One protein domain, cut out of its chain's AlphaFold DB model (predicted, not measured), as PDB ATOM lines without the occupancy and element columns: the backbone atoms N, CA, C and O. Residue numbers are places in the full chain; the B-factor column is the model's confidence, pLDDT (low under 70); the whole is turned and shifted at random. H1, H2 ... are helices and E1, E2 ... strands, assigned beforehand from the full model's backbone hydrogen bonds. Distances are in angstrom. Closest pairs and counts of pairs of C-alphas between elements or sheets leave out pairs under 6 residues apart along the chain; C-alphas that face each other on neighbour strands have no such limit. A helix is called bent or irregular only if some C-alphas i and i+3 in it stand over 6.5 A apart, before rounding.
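What this domain is: This is residues 33 to 148 of the 152 residues of an uncharacterized protein of Candidatus Poseidoniales archaeon (UniProt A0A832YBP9). A single strongly twisted sheet of eight antiparallel strands is bent into a deep, open arch: the long strands E5 and E6 run along its length, E4 and E3 continue it on one side, and E8, E1 and E2 turn off near one end. Helix H2 covers that end over E1 and E8, the small helix H1 and the hairpin of E6 and E7 lie at the other end, and the edge strands E2 and E3 come near each other without pairing. The printed part has 116 residues with two named helices and eight named strands, in the order E1 E2 E3 E4 H1 E5 E6 E7 E8 H2. The sheet is branched at E6, and the class is mostly strand. The whole is compact, with a radius of gyration of the C-alphas of 15.4 A, yet elongated in outline, spanning 47 by 30 by 24 A.

Where its parts are: The longest strand is E6, residues 88 to 100, 34.2 A from first to last C-alpha; it bends by 60 degrees at residue 94. E5 is residues 74 to 85, 33.7 A long, and E7 is residues 105 to 109, 13.0 A. E4, residues 61 to 67, measures 19.1 A and E3, residues 52 to 58, 18.7 A. E8, residues 115 to 121, is 20.4 A long. E1 is residues 33 to 36, 9.8 A, beginning at C-alpha 33 at (177.172, 182.620, 131.520), and E2 is residues 40 to 44, 12.7 A. H1, residues 69 to 72, measures 5.6 A, with C-alpha 69 at (183.831, 156.810, 133.028). H2, residues 128 to 136, measures 12.1 A and ends with C-alpha 136 at (167.913, 188.264, 114.904).

How they stand to each other: E6 has three neighbours: E5 on one side of it, beside residues 88 to 100, and on the other side E7, beside residues 95 to 99, and E8, beside residues 88 to 92. E5, E6 and E7 form a meander, each strand the antiparallel neighbour of the one before, and both successive pairs are hairpins. N 81 and O 92 are 2.9 A apart between E5 and E6, and N 98 and O 106 are 2.8 A apart between E6 and E7, both within hydrogen-bond range. E4 is the antiparallel neighbour of E5, with N 64 and O 78 within hydrogen-bond range at 2.8 A. E3 forms a hairpin with E4, where N 56 and O 63 are within hydrogen-bond range at 2.8 A. E8 is antiparallel to E6, with N 119 and O 89 within hydrogen-bond range at 2.8 A. E1 is antiparallel to E8, with N 35 and O 120 within hydrogen-bond range at 2.7 A, and forms a hairpin with E2, where N 34 and O 42 are within hydrogen-bond range at 2.8 A. E2 and E3 are only just apart, their closest C-alphas 8.4 A from each other. H2 is on the sheet at a height of 9.0 A, only just over E1 and E8, with 3 of its 9 C-alphas on each. It runs across the strands, at 79 degrees to E1 on the local plane; the closest C-alphas of H2 and E8 are those of Trp 131 and Val 120, 6.4 A apart. H1 only grazes the sheet, with its residues 69 to 72; Met 69 and Lys 75 are its closest C-alphas to E5, at 5.8 A. In H2 every O i to N i+4 pair is within hydrogen-bond range; H1 is too short for such a pair, and its one O i to N i+3 pair is not within range.

The domain as a whole: The two C-alphas farthest apart are those of Asp 102 and Ala 137, at 47.3 A. The printed part has no cut and no long link; the links E2 to E3 and E8 to H2 are short, the others tight. Residues 137 to 148 hold no named element, but residues 146 to 147 make a short parallel pairing with residues 115 to 116 of E8. The mean pLDDT of the printed part is 93.8, and no printed residue is under 70.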
ATOM      1  N   GLU A  33     178.623 182.652 131.456       92.69
ATOM      2  CA  GLU A  33     177.172 182.620 131.520       92.69
ATOM      3  C   GLU A  33     176.576 183.096 130.200       92.69
ATOM      4  O   GLU A  33     176.836 184.209 129.737       92.69
ATOM      5  N   TRP A  34     175.711 182.268 129.635       94.94
ATOM      6  CA  TRP A  34     175.052 182.533 128.371       94.94
ATOM      7  C   TRP A  34     173.553 182.379 128.527       94.94
ATOM      8  O   TRP A  34     173.057 181.580 129.319       94.94
ATOM      9  N   THR A  35     172.812 183.119 127.727       96.56
ATOM     10  CA  THR A  35     171.392 182.900 127.521       96.56
ATOM     11  C   THR A  35     171.201 182.085 126.257       96.56
ATOM     12  O   THR A  35     171.742 182.412 125.202       96.56
ATOM     13  N   ALA A  36     170.428 181.015 126.389       96.19
ATOM     14  CA  ALA A  36     170.013 180.130 125.315       96.19
ATOM     15  C   ALA A  36     168.493 180.235 125.088       96.19
ATOM     16  O   ALA A  36     167.800 181.052 125.705       96.19
ATOM     17  N   ILE A  37     167.969 179.361 124.225       93.69
ATOM     18  CA  ILE A  37     166.538 179.209 123.933       93.69
ATOM     19  C   ILE A  37     165.647 179.309 125.187       93.69
ATOM     20  O   ILE A  37     165.932 178.733 126.245       93.69
ATOM     21  N   GLY A  38     164.546 180.055 125.065       92.44
ATOM     22  CA  GLY A  38     163.597 180.279 126.158       92.44
ATOM     23  C   GLY A  38     164.129 181.184 127.274       92.44
ATOM     24  O   GLY A  38     163.562 181.204 128.364       92.44
ATOM     25  N   GLY A  39     165.235 181.903 127.044       91.62
ATOM     26  CA  GLY A  39     165.871 182.750 128.058       91.62
ATOM     27  C   GLY A  39     166.648 181.963 129.119       91.62
ATOM     28  O   GLY A  39     166.964 182.504 130.185       91.62
ATOM     29  N   THR A  40     166.923 180.685 128.847       94.31
ATOM     30  CA  THR A  40     167.529 179.746 129.796       94.31
ATOM     31  C   THR A  40     168.997 180.085 130.025       94.31
ATOM     32  O   THR A  40     169.732 180.312 129.068       94.31
ATOM     33  N   LEU A  41     169.435 180.078 131.287       93.00
ATOM     34  CA  LEU A  41     170.853 180.167 131.628       93.00
ATOM     35  C   LEU A  41     171.573 178.887 131.185       93.00
ATOM     36  O   LEU A  41     171.245 177.794 131.648       93.00
ATOM     37  N   MET A  42     172.572 179.049 130.331       92.12
ATOM     38  CA  MET A  42     173.540 178.033 129.959       92.12
ATOM     39  C   MET A  42     174.899 178.423 130.531       92.12
ATOM     40  O   MET A  42     175.349 179.555 130.374       92.12
ATOM     41  N   LEU A  43     175.550 177.473 131.192       89.38
ATOM     42  CA  LEU A  43     176.904 177.640 131.699       89.38
ATOM     43  C   LEU A  43     177.822 176.743 130.881       89.38
ATOM     44  O   LEU A  43     177.709 175.517 130.948       89.38
ATOM     45  N   PHE A  44     178.733 177.343 130.124       88.25
ATOM     46  CA  PHE A  44     179.871 176.607 129.588       88.25
ATOM     47  C   PHE A  44     180.945 176.632 130.667       88.25
ATOM     48  O   PHE A  44     181.542 177.668 130.954       88.25
ATOM     49  N   MET A  45     181.107 175.494 131.331       82.31
ATOM     50  CA  MET A  45     182.088 175.314 132.389       82.31
ATOM     51  C   MET A  45     182.941 174.112 132.060       82.31
ATOM     52  O   MET A  45     182.434 173.089 131.592       82.31
ATOM     53  N   GLU A  46     184.216 174.238 132.385       82.06
ATOM     54  CA  GLU A  46     185.096 173.096 132.494       82.06
ATOM     55  C   GLU A  46     185.145 172.654 133.949       82.06
ATOM     56  O   GLU A  46     185.228 173.466 134.875       82.06
ATOM     57  N   VAL A  47     185.028 171.353 134.156       82.56
ATOM     58  CA  VAL A  47     185.023 170.757 135.485       82.56
ATOM     59  C   VAL A  47     186.012 169.616 135.456       82.56
ATOM     60  O   VAL A  47     185.862 168.702 134.655       82.56
ATOM     61  N   ASP A  48     186.994 169.653 136.349       80.81
ATOM     62  CA  ASP A  48     187.854 168.509 136.636       80.81
ATOM     63  C   ASP A  48     187.336 167.842 137.918       80.81
ATOM     64  O   ASP A  48     187.377 168.413 139.013       80.81
ATOM     65  N   GLY A  49     186.719 166.673 137.764       80.38
ATOM     66  CA  GLY A  49     185.948 166.018 138.812       80.38
ATOM     67  C   GLY A  49     185.682 164.547 138.515       80.38
ATOM     68  O   GLY A  49     186.320 163.936 137.666       80.38
ATOM     69  N   VAL A  50     184.730 163.946 139.239       81.81
ATOM     70  CA  VAL A  50     184.389 162.520 139.043       81.81
ATOM     71  C   VAL A  50     183.729 162.281 137.679       81.81
ATOM     72  O   VAL A  50     183.923 161.234 137.068       81.81
ATOM     73  N   CYS A  51     182.965 163.268 137.219       87.75
ATOM     74  CA  CYS A  51     182.723 163.503 135.808       87.75
ATOM     75  C   CYS A  51     183.502 164.759 135.435       87.75
ATOM     76  O   CYS A  51     183.327 165.771 136.126       87.75
ATOM     77  N   SER A  52     184.317 164.705 134.387       90.38
ATOM     78  CA  SER A  52     184.933 165.903 133.833       90.38
ATOM     79  C   SER A  52     184.160 166.417 132.625       90.38
ATOM     80  O   SER A  52     183.547 165.646 131.883       90.38
ATOM     81  N   THR A  53     184.187 167.732 132.447       89.69
ATOM     82  CA  THR A  53     183.703 168.403 131.243       89.69
ATOM     83  C   THR A  53     184.815 169.305 130.739       89.69
ATOM     84  O   THR A  53     185.328 170.113 131.507       89.69
ATOM     85  N   GLU A  54     185.171 169.179 129.468       90.69
ATOM     86  CA  GLU A  54     186.221 169.969 128.816       90.69
ATOM     87  C   GLU A  54     185.723 170.491 127.466       90.69
ATOM     88  O   GLU A  54     184.909 169.835 126.796       90.69
ATOM     89  N   TRP A  55     186.212 171.664 127.061       90.88
ATOM     90  CA  TRP A  55     185.961 172.236 125.745       90.88
ATOM     91  C   TRP A  55     187.271 172.377 124.978       90.88
ATOM     92  O   TRP A  55     188.140 173.163 125.332       90.88
ATOM     93  N   ASN A  56     187.403 171.630 123.886       90.50
ATOM     94  CA  ASN A  56     188.593 171.662 123.045       90.50
ATOM     95  C   ASN A  56     188.295 172.410 121.748       90.50
ATOM     96  O   ASN A  56     187.366 172.058 121.020       90.50
ATOM     97  N   ILE A  57     189.105 173.418 121.432       89.75
ATOM     98  CA  ILE A  57     189.037 174.124 120.150       89.75
ATOM     99  C   ILE A  57     190.045 173.502 119.191       89.75
ATOM    100  O   ILE A  57     191.253 173.533 119.427       89.75
ATOM    101  N   ILE A  58     189.547 172.930 118.099       87.06
ATOM    102  CA  ILE A  58     190.358 172.261 117.083       87.06
ATOM    103  C   ILE A  58     190.058 172.919 115.741       87.06
ATOM    104  O   ILE A  58     189.068 172.603 115.076       87.06
ATOM    105  N   ASN A  59     190.944 173.825 115.321       84.62
ATOM    106  CA  ASN A  59     190.765 174.659 114.128       84.62
ATOM    107  C   ASN A  59     189.415 175.407 114.170       84.62
ATOM    108  O   ASN A  59     189.193 176.203 115.074       84.62
ATOM    109  N   ASP A  60     188.520 175.119 113.222       85.25
ATOM    110  CA  ASP A  60     187.203 175.752 113.076       85.25
ATOM    111  C   ASP A  60     186.071 174.960 113.767       85.25
ATOM    112  O   ASP A  60     184.887 175.208 113.534       85.25
ATOM    113  N   THR A  61     186.422 173.968 114.592       92.69
ATOM    114  CA  THR A  61     185.463 173.129 115.327       92.69
ATOM    115  C   THR A  61     185.698 173.172 116.828       92.69
ATOM    116  O   THR A  61     186.813 173.403 117.296       92.69
ATOM    117  N   ALA A  62     184.628 172.924 117.574       93.94
ATOM    118  CA  ALA A  62     184.662 172.748 119.015       93.94
ATOM    119  C   ALA A  62     184.314 171.304 119.370       93.94
ATOM    120  O   ALA A  62     183.410 170.720 118.776       93.94
ATOM    121  N   GLU A  63     184.975 170.747 120.375       94.69
ATOM    122  CA  GLU A  63     184.601 169.476 120.981       94.69
ATOM    123  C   GLU A  63     184.247 169.681 122.445       94.69
ATOM    124  O   GLU A  63     185.015 170.275 123.197       94.69
ATOM    125  N   ASN A  64     183.104 169.146 122.860       93.69
ATOM    126  CA  ASN A  64     182.765 169.012 124.264       93.69
ATOM    127  C   ASN A  64     182.969 167.571 124.701       93.69
ATOM    128  O   ASN A  64     182.253 166.674 124.248       93.69
ATOM    129  N   VAL A  65     183.929 167.366 125.592       94.50
ATOM    130  CA  VAL A  65     184.211 166.064 126.184       94.50
ATOM    131  C   VAL A  65     183.548 166.023 127.549       94.50
ATOM    132  O   VAL A  65     183.874 166.827 128.411       94.50
ATOM    133  N   ASN A  66     182.628 165.085 127.749       93.69
ATOM    134  CA  ASN A  66     182.084 164.744 129.059       93.69
ATOM    135  C   ASN A  66     182.573 163.346 129.421       93.69
ATOM    136  O   ASN A  66     182.077 162.356 128.875       93.69
ATOM    137  N   ASP A  67     183.560 163.256 130.306       94.38
ATOM    138  CA  ASP A  67     184.127 161.988 130.749       94.38
ATOM    139  C   ASP A  67     183.569 161.622 132.123       94.38
ATOM    140  O   ASP A  67     183.984 162.141 133.155       94.38
ATOM    141  N   CYS A  68     182.588 160.723 132.129       94.19
ATOM    142  CA  CYS A  68     181.975 160.179 133.334       94.19
ATOM    143  C   CYS A  68     182.346 158.706 133.538       94.19
ATOM    144  O   CYS A  68     181.621 157.980 134.228       94.19
ATOM    145  N   MET A  69     183.461 158.229 132.968       93.12
ATOM    146  CA  MET A  69     183.831 156.810 133.028       93.12
ATOM    147  C   MET A  69     183.904 156.279 134.461       93.12
ATOM    148  O   MET A  69     183.448 155.171 134.740       93.12
ATOM    149  N   ALA A  70     184.397 157.089 135.398       89.19
ATOM    150  CA  ALA A  70     184.497 156.708 136.804       89.19
ATOM    151  C   ALA A  70     183.136 156.579 137.525       89.19
ATOM    152  O   ALA A  70     183.074 155.940 138.576       89.19
ATOM    153  N   VAL A  71     182.058 157.175 136.996       89.50
ATOM    154  CA  VAL A  71     180.725 157.205 137.632       89.50
ATOM    155  C   VAL A  71     179.724 156.324 136.902       89.50
ATOM    156  O   VAL A  71     179.083 155.473 137.515       89.50
ATOM    157  N   SER A  72     179.551 156.561 135.604       92.12
ATOM    158  CA  SER A  72     178.545 155.905 134.769       92.12
ATOM    159  C   SER A  72     179.143 154.890 133.802       92.12
ATOM    160  O   SER A  72     178.384 154.152 133.180       92.12
ATOM    161  N   GLY A  73     180.474 154.845 133.669       94.06
ATOM    162  CA  GLY A  73     181.138 154.040 132.647       94.06
ATOM    163  C   GLY A  73     180.885 154.564 131.236       94.06
ATOM    164  O   GLY A  73     180.869 153.773 130.302       94.06
ATOM    165  N   ILE A  74     180.608 155.865 131.090       95.94
ATOM    166  CA  ILE A  74     180.322 156.491 129.800       95.94
ATOM    167  C   ILE A  74     181.168 157.750 129.637       95.94
ATOM    168  O   ILE A  74     181.204 158.606 130.522       95.94
ATOM    169  N   LYS A  75     181.760 157.892 128.455       96.19
ATOM    170  CA  LYS A  75     182.328 159.136 127.943       96.19
ATOM    171  C   LYS A  75     181.561 159.571 126.704       96.19
ATOM    172  O   LYS A  75     181.207 158.748 125.864       96.19
ATOM    173  N   THR A  76     181.285 160.862 126.578       96.75
ATOM    174  CA  THR A  76     180.657 161.446 125.388       96.75
ATOM    175  C   THR A  76     181.535 162.553 124.834       96.75
ATOM    176  O   THR A  76     181.970 163.424 125.582       96.75
ATOM    177  N   VAL A  77     181.775 162.532 123.527       96.50
ATOM    178  CA  VAL A  77     182.443 163.603 122.788       96.50
ATOM    179  C   VAL A  77     181.462 164.133 121.756       96.50
ATOM    180  O   VAL A  77     181.072 163.409 120.840       96.50
ATOM    181  N   SER A  78     181.048 165.383 121.919       96.25
ATOM    182  CA  SER A  78     180.199 166.079 120.954       96.25
ATOM    183  C   SER A  78     181.056 167.050 120.156       96.25
ATOM    184  O   SER A  78     181.687 167.921 120.745       96.25
ATOM    185  N   THR A  79     181.071 166.915 118.834       96.50
ATOM    186  CA  THR A  79     181.780 167.827 117.928       96.50
ATOM    187  C   THR A  79     180.793 168.823 117.335       96.50
ATOM    188  O   THR A  79     179.671 168.458 116.966       96.50
ATOM    189  N   PHE A  80     181.218 170.078 117.222       96.31
ATOM    190  CA  PHE A  80     180.403 171.179 116.741       96.31
ATOM    191  C   PHE A  80     181.137 171.995 115.680       96.31
ATOM    192  O   PHE A  80     182.305 172.349 115.857       96.31
ATOM    193  N   ASN A  81     180.414 172.390 114.631       96.12
ATOM    194  CA  ASN A  81     180.751 173.638 113.952       96.12
ATOM    195  C   ASN A  81     180.352 174.780 114.884       96.12
ATOM    196  O   ASN A  81     179.264 174.740 115.467       96.12
ATOM    197  N   TYR A  82     181.203 175.794 115.012       95.12
ATOM    198  CA  TYR A  82     180.883 176.970 115.809       95.12
ATOM    199  C   TYR A  82     181.318 178.255 115.113       95.12
ATOM    200  O   TYR A  82     182.219 178.271 114.273       95.12
ATOM    201  N   SER A  83     180.646 179.357 115.425       95.50
ATOM    202  CA  SER A  83     181.046 180.683 114.961       95.50
ATOM    203  C   SER A  83     180.523 181.749 115.902       95.50
ATOM    204  O   SER A  83     179.368 181.702 116.320       95.50
ATOM    205  N   PHE A  84     181.361 182.745 116.158       94.00
ATOM    206  CA  PHE A  84     180.928 184.011 116.730       94.00
ATOM    207  C   PHE A  84     180.553 184.966 115.597       94.00
ATOM    208  O   PHE A  84     181.366 185.227 114.706       94.00
ATOM    209  N   VAL A  85     179.324 185.483 115.615       95.88
ATOM    210  CA  VAL A  85     178.895 186.579 114.735       95.88
ATOM    211  C   VAL A  85     178.474 187.745 115.617       95.88
ATOM    212  O   VAL A  85     177.414 187.713 116.239       95.88
ATOM    213  N   GLY A  86     179.329 188.767 115.695       93.25
ATOM    214  CA  GLY A  86     179.235 189.738 116.785       93.25
ATOM    215  C   GLY A  86     179.449 189.028 118.122       93.25
ATOM    216  O   GLY A  86     180.368 188.218 118.235       93.25
ATOM    217  N   ASP A  87     178.563 189.283 119.081       93.38
ATOM    218  CA  ASP A  87     178.595 188.666 120.414       93.38
ATOM    219  C   ASP A  87     177.772 187.366 120.503       93.38
ATOM    220  O   ASP A  87     177.691 186.747 121.561       93.38
ATOM    221  N   VAL A  88     177.155 186.923 119.401       96.31
ATOM    222  CA  VAL A  88     176.326 185.709 119.376       96.31
ATOM    223  C   VAL A  88     177.167 184.503 118.967       96.31
ATOM    224  O   VAL A  88     177.748 184.475 117.879       96.31
ATOM    225  N   LEU A  89     177.186 183.480 119.820       96.31
ATOM    226  CA  LEU A  89     177.771 182.175 119.532       96.31
ATOM    227  C   LEU A  89     176.721 181.265 118.893       96.31
ATOM    228  O   LEU A  89     175.694 180.963 119.496       96.31
ATOM    229  N   PHE A  90     177.014 180.766 117.698       96.94
ATOM    230  CA  PHE A  90     176.227 179.742 117.021       96.94
ATOM    231  C   PHE A  90     176.959 178.409 117.076       96.94
ATOM    232  O   PHE A  90     178.166 178.366 116.839       96.94
ATOM    233  N   MET A  91     176.233 177.326 117.356       96.94
ATOM    234  CA  MET A  91     176.789 175.973 117.371       96.94
ATOM    235  C   MET A  91     175.862 174.981 116.674       96.94
ATOM    236  O   MET A  91     174.671 174.908 116.982       96.94
ATOM    237  N   GLN A  92     176.428 174.177 115.778       96.88
ATOM    238  CA  GLN A  92     175.768 173.055 115.113       96.88
ATOM    239  C   GLN A  92     176.462 171.765 115.536       96.88
ATOM    240  O   GLN A  92     177.651 171.605 115.268       96.88
ATOM    241  N   THR A  93     175.742 170.829 116.149       95.81
ATOM    242  CA  THR A  93     176.295 169.500 116.445       95.81
ATOM    243  C   THR A  93     176.510 168.731 115.147       95.81
ATOM    244  O   THR A  93     175.560 168.501 114.405       95.81
ATOM    245  N   THR A  94     177.741 168.308 114.882       96.56
ATOM    246  CA  THR A  94     178.100 167.547 113.677       96.56
ATOM    247  C   THR A  94     178.340 166.077 113.969       96.56
ATOM    248  O   THR A  94     178.109 165.242 113.103       96.56
ATOM    249  N   SER A  95     178.766 165.734 115.183       96.44
ATOM    250  CA  SER A  95     179.019 164.351 115.577       96.44
ATOM    251  C   SER A  95     178.824 164.173 117.073       96.44
ATOM    252  O   SER A  95     179.115 165.075 117.857       96.44
ATOM    253  N   ILE A  96     178.359 162.991 117.468       96.69
ATOM    254  CA  ILE A  96     178.378 162.538 118.858       96.69
ATOM    255  C   ILE A  96     179.026 161.158 118.889       96.69
ATOM    256  O   ILE A  96     178.512 160.206 118.297       96.69
ATOM    257  N   LEU A  97     180.138 161.042 119.606       97.75
ATOM    258  CA  LEU A  97     180.779 159.780 119.943       97.75
ATOM    259  C   LEU A  97     180.480 159.442 121.400       97.75
ATOM    260  O   LEU A  97     180.643 160.275 122.286       97.75
ATOM    261  N   ILE A  98     180.064 158.206 121.647       97.50
ATOM    262  CA  ILE A  98     179.860 157.655 122.984       97.50
ATOM    263  C   ILE A  98     180.778 156.449 123.133       97.50
ATOM    264  O   ILE A  98     180.709 155.527 122.319       97.50
ATOM    265  N   GLU A  99     181.616 156.461 124.160       97.69
ATOM    266  CA  GLU A  99     182.459 155.338 124.569       97.69
ATOM    267  C   GLU A  99     181.931 154.778 125.892       97.69
ATOM    268  O   GLU A  99     181.647 155.546 126.817       97.69
ATOM    269  N   ASP A 100     181.778 153.458 125.977       96.31
ATOM    270  CA  ASP A 100     181.423 152.765 127.218       96.31
ATOM    271  C   ASP A 100     182.651 152.170 127.930       96.31
ATOM    272  O   ASP A 100     183.747 152.089 127.376       96.31
ATOM    273  N   SER A 101     182.479 151.733 129.178       95.38
ATOM    274  CA  SER A 101     183.562 151.185 130.004       95.38
ATOM    275  C   SER A 101     184.177 149.888 129.472       95.38
ATOM    276  O   SER A 101     185.247 149.492 129.935       95.38
ATOM    277  N   ASP A 102     183.508 149.219 128.531       95.69
ATOM    278  CA  ASP A 102     184.022 148.028 127.853       95.69
ATOM    279  C   ASP A 102     184.888 148.404 126.630       95.69
ATOM    280  O   ASP A 102     185.483 147.530 125.994       95.69
ATOM    281  N   GLY A 103     184.995 149.702 126.322       92.94
ATOM    282  CA  GLY A 103     185.743 150.261 125.200       92.94
ATOM    283  C   GLY A 103     184.970 150.242 123.881       92.94
ATOM    284  O   GLY A 103     185.571 150.436 122.822       92.94
ATOM    285  N   ASN A 104     183.657 149.985 123.903       97.00
ATOM    286  CA  ASN A 104     182.849 150.063 122.691       97.00
ATOM    287  C   ASN A 104     182.546 151.521 122.366       97.00
ATOM    288  O   ASN A 104     182.143 152.298 123.228       97.00
ATOM    289  N   THR A 105     182.655 151.863 121.085       97.12
ATOM    290  CA  THR A 105     182.359 153.206 120.587       97.12
ATOM    291  C   THR A 105     181.146 153.189 119.672       97.12
ATOM    292  O   THR A 105     181.095 152.414 118.715       97.12
ATOM    293  N   THR A 106     180.200 154.091 119.914       97.00
ATOM    294  CA  THR A 106     179.115 154.405 118.980       97.00
ATOM    295  C   THR A 106     179.275 155.838 118.504       97.00
ATOM    296  O   THR A 106     179.328 156.753 119.319       97.00
ATOM    297  N   THR A 107     179.314 156.038 117.189       97.25
ATOM    298  CA  THR A 107     179.365 157.371 116.579       97.25
ATOM    299  C   THR A 107     178.072 157.633 115.824       97.25
ATOM    300  O   THR A 107     177.641 156.809 115.018       97.25
ATOM    301  N   SER A 108     177.466 158.785 116.087       97.06
ATOM    302  CA  SER A 108     176.326 159.307 115.338       97.06
ATOM    303  C   SER A 108     176.775 160.529 114.552       97.06
ATOM    304  O   SER A 108     177.175 161.525 115.149       97.06
ATOM    305  N   ASP A 109     176.699 160.440 113.226       95.25
ATOM    306  CA  ASP A 109     176.902 161.583 112.341       95.25
ATOM    307  C   ASP A 109     175.626 162.431 112.300       95.25
ATOM    308  O   ASP A 109     174.517 161.916 112.118       95.25
ATOM    309  N   MET A 110     175.791 163.727 112.523       93.62
ATOM    310  CA  MET A 110     174.730 164.726 112.561       93.62
ATOM    311  C   MET A 110     175.014 165.890 111.606       93.62
ATOM    312  O   MET A 110     174.272 166.867 111.623       93.62
ATOM    313  N   SER A 111     176.040 165.804 110.748       92.25
ATOM    314  CA  SER A 111     176.453 166.922 109.889       92.25
ATOM    315  C   SER A 111     175.365 167.399 108.924       92.25
ATOM    316  O   SER A 111     175.350 168.567 108.540       92.25
ATOM    317  N   ASP A 112     174.437 166.511 108.558       91.62
ATOM    318  CA  ASP A 112     173.292 166.822 107.695       91.62
ATOM    319  C   ASP A 112     172.205 167.653 108.409       91.62
ATOM    320  O   ASP A 112     171.316 168.206 107.759       91.62
ATOM    321  N   ILE A 113     172.244 167.747 109.744       91.44
ATOM    322  CA  ILE A 113     171.297 168.533 110.540       91.44
ATOM    323  C   ILE A 113     171.813 169.967 110.632       91.44
ATOM    324  O   ILE A 113     172.666 170.285 111.453       91.44
ATOM    325  N   THR A 114     171.258 170.861 109.822       92.44
ATOM    326  CA  THR A 114     171.644 172.284 109.727       92.44
ATOM    327  C   THR A 114     170.957 173.186 110.760       92.44
ATOM    328  O   THR A 114     170.851 174.400 110.584       92.44
ATOM    329  N   MET A 115     170.441 172.591 111.832       94.44
ATOM    330  CA  MET A 115     169.793 173.299 112.929       94.44
ATOM    331  C   MET A 115     170.833 173.644 113.995       94.44
ATOM    332  O   MET A 115     171.561 172.764 114.456       94.44
ATOM    333  N   CYS A 116     170.888 174.910 114.398       96.44
ATOM    334  CA  CYS A 116     171.873 175.410 115.348       96.44
ATOM    335  C   CYS A 116     171.241 175.834 116.674       96.44
ATOM    336  O   CYS A 116     170.098 176.292 116.734       96.44
ATOM    337  N   ALA A 117     172.027 175.735 117.740       96.56
ATOM    338  CA  ALA A 117     171.798 176.485 118.964       96.56
ATOM    339  C   ALA A 117     172.483 177.854 118.857       96.56
ATOM    340  O   ALA A 117     173.540 177.973 118.233       96.56
ATOM    341  N   ALA A 118     171.883 178.870 119.474       97.38
ATOM    342  CA  ALA A 118     172.468 180.197 119.594       97.38
ATOM    343  C   ALA A 118     172.558 180.602 121.067       97.38
ATOM    344  O   ALA A 118     171.625 180.374 121.845       97.38
ATOM    345  N   TYR A 119     173.671 181.224 121.428       97.19
ATOM    346  CA  TYR A 119     174.000 181.634 122.782       97.19
ATOM    347  C   TYR A 119     174.438 183.095 122.770       97.19
ATOM    348  O   TYR A 119     175.222 183.508 121.917       97.19
ATOM    349  N   VAL A 120     173.930 183.873 123.719       96.50
ATOM    350  CA  VAL A 120     174.247 185.302 123.873       96.50
ATOM    351  C   VAL A 120     174.755 185.534 125.296       96.50
ATOM    352  O   VAL A 120     174.173 184.940 126.204       96.50
ATOM    353  N   PRO A 121     175.789 186.360 125.537       95.38
ATOM    354  CA  PRO A 121     176.262 186.653 126.885       95.38
ATOM    355  C   PRO A 121     175.120 187.077 127.812       95.38
ATOM    356  O   PRO A 121     174.230 187.852 127.439       95.38
ATOM    357  N   ARG A 122     175.103 186.514 129.025       94.06
ATOM    358  CA  ARG A 122     173.966 186.645 129.946       94.06
ATOM    359  C   ARG A 122     173.683 188.091 130.358       94.06
ATOM    360  O   ARG A 122     172.531 188.447 130.603       94.06
ATOM    361  N   ASP A 123     174.724 188.904 130.455       93.81
ATOM    362  CA  ASP A 123     174.662 190.324 130.795       93.81
ATOM    363  C   ASP A 123     174.078 191.190 129.668       93.81
ATOM    364  O   ASP A 123     173.459 192.217 129.951       93.81
ATOM    365  N   MET A 124     174.210 190.755 128.412       94.31
ATOM    366  CA  MET A 124     173.600 191.401 127.246       94.31
ATOM    367  C   MET A 124     172.137 190.999 127.058       94.31
ATOM    368  O   MET A 124     171.290 191.845 126.768       94.31
ATOM    369  N   ALA A 125     171.828 189.714 127.243       96.50
ATOM    370  CA  ALA A 125     170.496 189.164 127.017       96.50
ATOM    371  C   ALA A 125     169.990 188.390 128.241       96.50
ATOM    372  O   ALA A 125     170.064 187.165 128.258       96.50
ATOM    373  N   PRO A 126     169.459 189.041 129.287       94.56
ATOM    374  CA  PRO A 126     169.041 188.355 130.512       94.56
ATOM    375  C   PRO A 126     167.743 187.536 130.380       94.56
ATOM    376  O   PRO A 126     167.354 186.845 131.325       94.56
ATOM    377  N   ASP A 127     167.034 187.610 129.254       95.00
ATOM    378  CA  ASP A 127     165.756 186.926 129.046       95.00
ATOM    379  C   ASP A 127     165.555 186.483 127.589       95.00
ATOM    380  O   ASP A 127     166.370 186.750 126.710       95.00
ATOM    381  N   GLU A 128     164.457 185.771 127.330       95.38
ATOM    382  CA  GLU A 128     164.128 185.271 125.994       95.38
ATOM    383  C   GLU A 128     163.953 186.401 124.973       95.38
ATOM    384  O   GLU A 128     164.413 186.283 123.842       95.38
ATOM    385  N   SER A 129     163.312 187.509 125.357       96.69
ATOM    386  CA  SER A 129     163.023 188.602 124.423       96.69
ATOM    387  C   SER A 129     164.300 189.295 123.956       96.69
ATOM    388  O   SER A 129     164.431 189.605 122.772       96.69
ATOM    389  N   SER A 130     165.221 189.557 124.881       97.00
ATOM    390  CA  SER A 130     166.536 190.121 124.577       97.00
ATOM    391  C   SER A 130     167.394 189.129 123.792       97.00
ATOM    392  O   SER A 130     167.987 189.516 122.792       97.00
ATOM    393  N   TRP A 131     167.361 187.837 124.133       97.50
ATOM    394  CA  TRP A 131     168.054 186.795 123.368       97.50
ATOM    395  C   TRP A 131     167.567 186.714 121.912       97.50
ATOM    396  O   TRP A 131     168.383 186.776 120.996       97.50
ATOM    397  N   ILE A 132     166.247 186.673 121.673       96.81
ATOM    398  CA  ILE A 132     165.676 186.686 120.312       96.81
ATOM    399  C   ILE A 132     166.115 187.945 119.551       96.81
ATOM    400  O   ILE A 132     166.396 187.872 118.354       96.81
ATOM    401  N   SER A 133     166.155 189.099 120.227       96.44
ATOM    402  CA  SER A 133     166.579 190.364 119.622       96.44
ATOM    403  C   SER A 133     168.024 190.297 119.127       96.44
ATOM    404  O   SER A 133     168.275 190.613 117.967       96.44
ATOM    405  N   GLU A 134     168.955 189.844 119.970       97.56
ATOM    406  CA  GLU A 134     170.377 189.752 119.619       97.56
ATOM    407  C   GLU A 134     170.630 188.726 118.505       97.56
ATOM    408  O   GLU A 134     171.333 189.013 117.537       97.56
ATOM    409  N   VAL A 135     169.983 187.556 118.561       96.88
ATOM    410  CA  VAL A 135     170.154 186.522 117.525       96.88
ATOM    411  C   VAL A 135     169.585 186.959 116.167       96.88
ATOM    412  O   VAL A 135     170.153 186.625 115.127       96.88
ATOM    413  N   ASN A 136     168.488 187.726 116.144       95.69
ATOM    414  CA  ASN A 136     167.913 188.264 114.904       95.69
ATOM    415  C   ASN A 136     168.636 189.516 114.381       95.69
ATOM    416  O   ASN A 136     168.405 189.921 113.240       95.69
ATOM    417  N   ALA A 137     169.487 190.146 115.195       96.31
ATOM    418  CA  ALA A 137     170.265 191.313 114.789       96.31
ATOM    419  C   ALA A 137     171.474 190.948 113.909       96.31
ATOM    420  O   ALA A 137     172.054 191.829 113.268       96.31
ATOM    421  N   VAL A 138     171.846 189.665 113.850       96.25
ATOM    422  CA  VAL A 138     173.026 189.173 113.136       96.25
ATOM    423  C   VAL A 138     172.661 188.192 112.023       96.25
ATOM    424  O   VAL A 138     171.652 187.493 112.072       96.25
ATOM    425  N   SER A 139     173.512 188.116 111.000       95.69
ATOM    426  CA  SER A 139     173.389 187.098 109.953       95.69
ATOM    427  C   SER A 139     173.880 185.751 110.470       95.69
ATOM    428  O   SER A 139     175.016 185.649 110.932       95.69
ATOM    429  N   TRP A 140     173.064 184.706 110.349       94.88
ATOM    430  CA  TRP A 140     173.449 183.370 110.801       94.88
ATOM    431  C   TRP A 140     174.571 182.780 109.930       94.88
ATOM    432  O   TRP A 140     174.632 183.066 108.727       94.88
ATOM    433  N   PRO A 141     175.455 181.943 110.503       96.06
ATOM    434  CA  PRO A 141     176.439 181.199 109.726       96.06
ATOM    435  C   PRO A 141     175.779 180.348 108.637       96.06
ATOM    436  O   PRO A 141     174.673 179.846 108.812       96.06
ATOM    437  N   SER A 142     176.472 180.128 107.518       95.31
ATOM    438  CA  SER A 142     175.907 179.420 106.357       95.31
ATOM    439  C   SER A 142     175.520 177.962 106.624       95.31
ATOM    440  O   SER A 142     174.711 177.408 105.882       95.31
ATOM    441  N   TYR A 143     176.088 177.340 107.660       94.31
ATOM    442  CA  TYR A 143     175.732 175.990 108.100       94.31
ATOM    443  C   TYR A 143     174.474 175.954 108.991       94.31
ATOM    444  O   TYR A 143     173.948 174.873 109.249       94.31
ATOM    445  N   CYS A 144     173.961 177.113 109.423       95.19
ATOM    446  CA  CYS A 144     172.724 177.250 110.187       95.19
ATOM    447  C   CYS A 144     171.568 177.668 109.271       95.19
ATOM    448  O   CYS A 144     171.471 178.823 108.861       95.19
ATOM    449  N   THR A 145     170.654 176.746 108.968       94.69
ATOM    450  CA  THR A 145     169.411 177.066 108.236       94.69
ATOM    451  C   THR A 145     168.239 177.360 109.166       94.69
ATOM    452  O   THR A 145     167.250 177.946 108.739       94.69
ATOM    453  N   GLU A 146     168.334 176.921 110.418       94.94
ATOM    454  CA  GLU A 146     167.338 177.118 111.468       94.94
ATOM    455  C   GLU A 146     168.057 177.336 112.802       94.94
ATOM    456  O   GLU A 146     169.071 176.685 113.070       94.94
ATOM    457  N   ILE A 147     167.521 178.222 113.645       95.19
ATOM    458  CA  ILE A 147     167.954 178.374 115.036       95.19
ATOM    459  C   ILE A 147     166.870 177.821 115.952       95.19
ATOM    460  O   ILE A 147     165.714 178.243 115.893       95.19
ATOM    461  N   LEU A 148     167.262 176.914 116.845       91.94
ATOM    462  CA  LEU A 148     166.386 176.375 117.878       91.94
ATOM    463  C   LEU A 148     165.722 177.508 118.667       91.94
ATOM    464  O   LEU A 148     166.396 178.266 119.360       91.94
TER     465      LEU A 148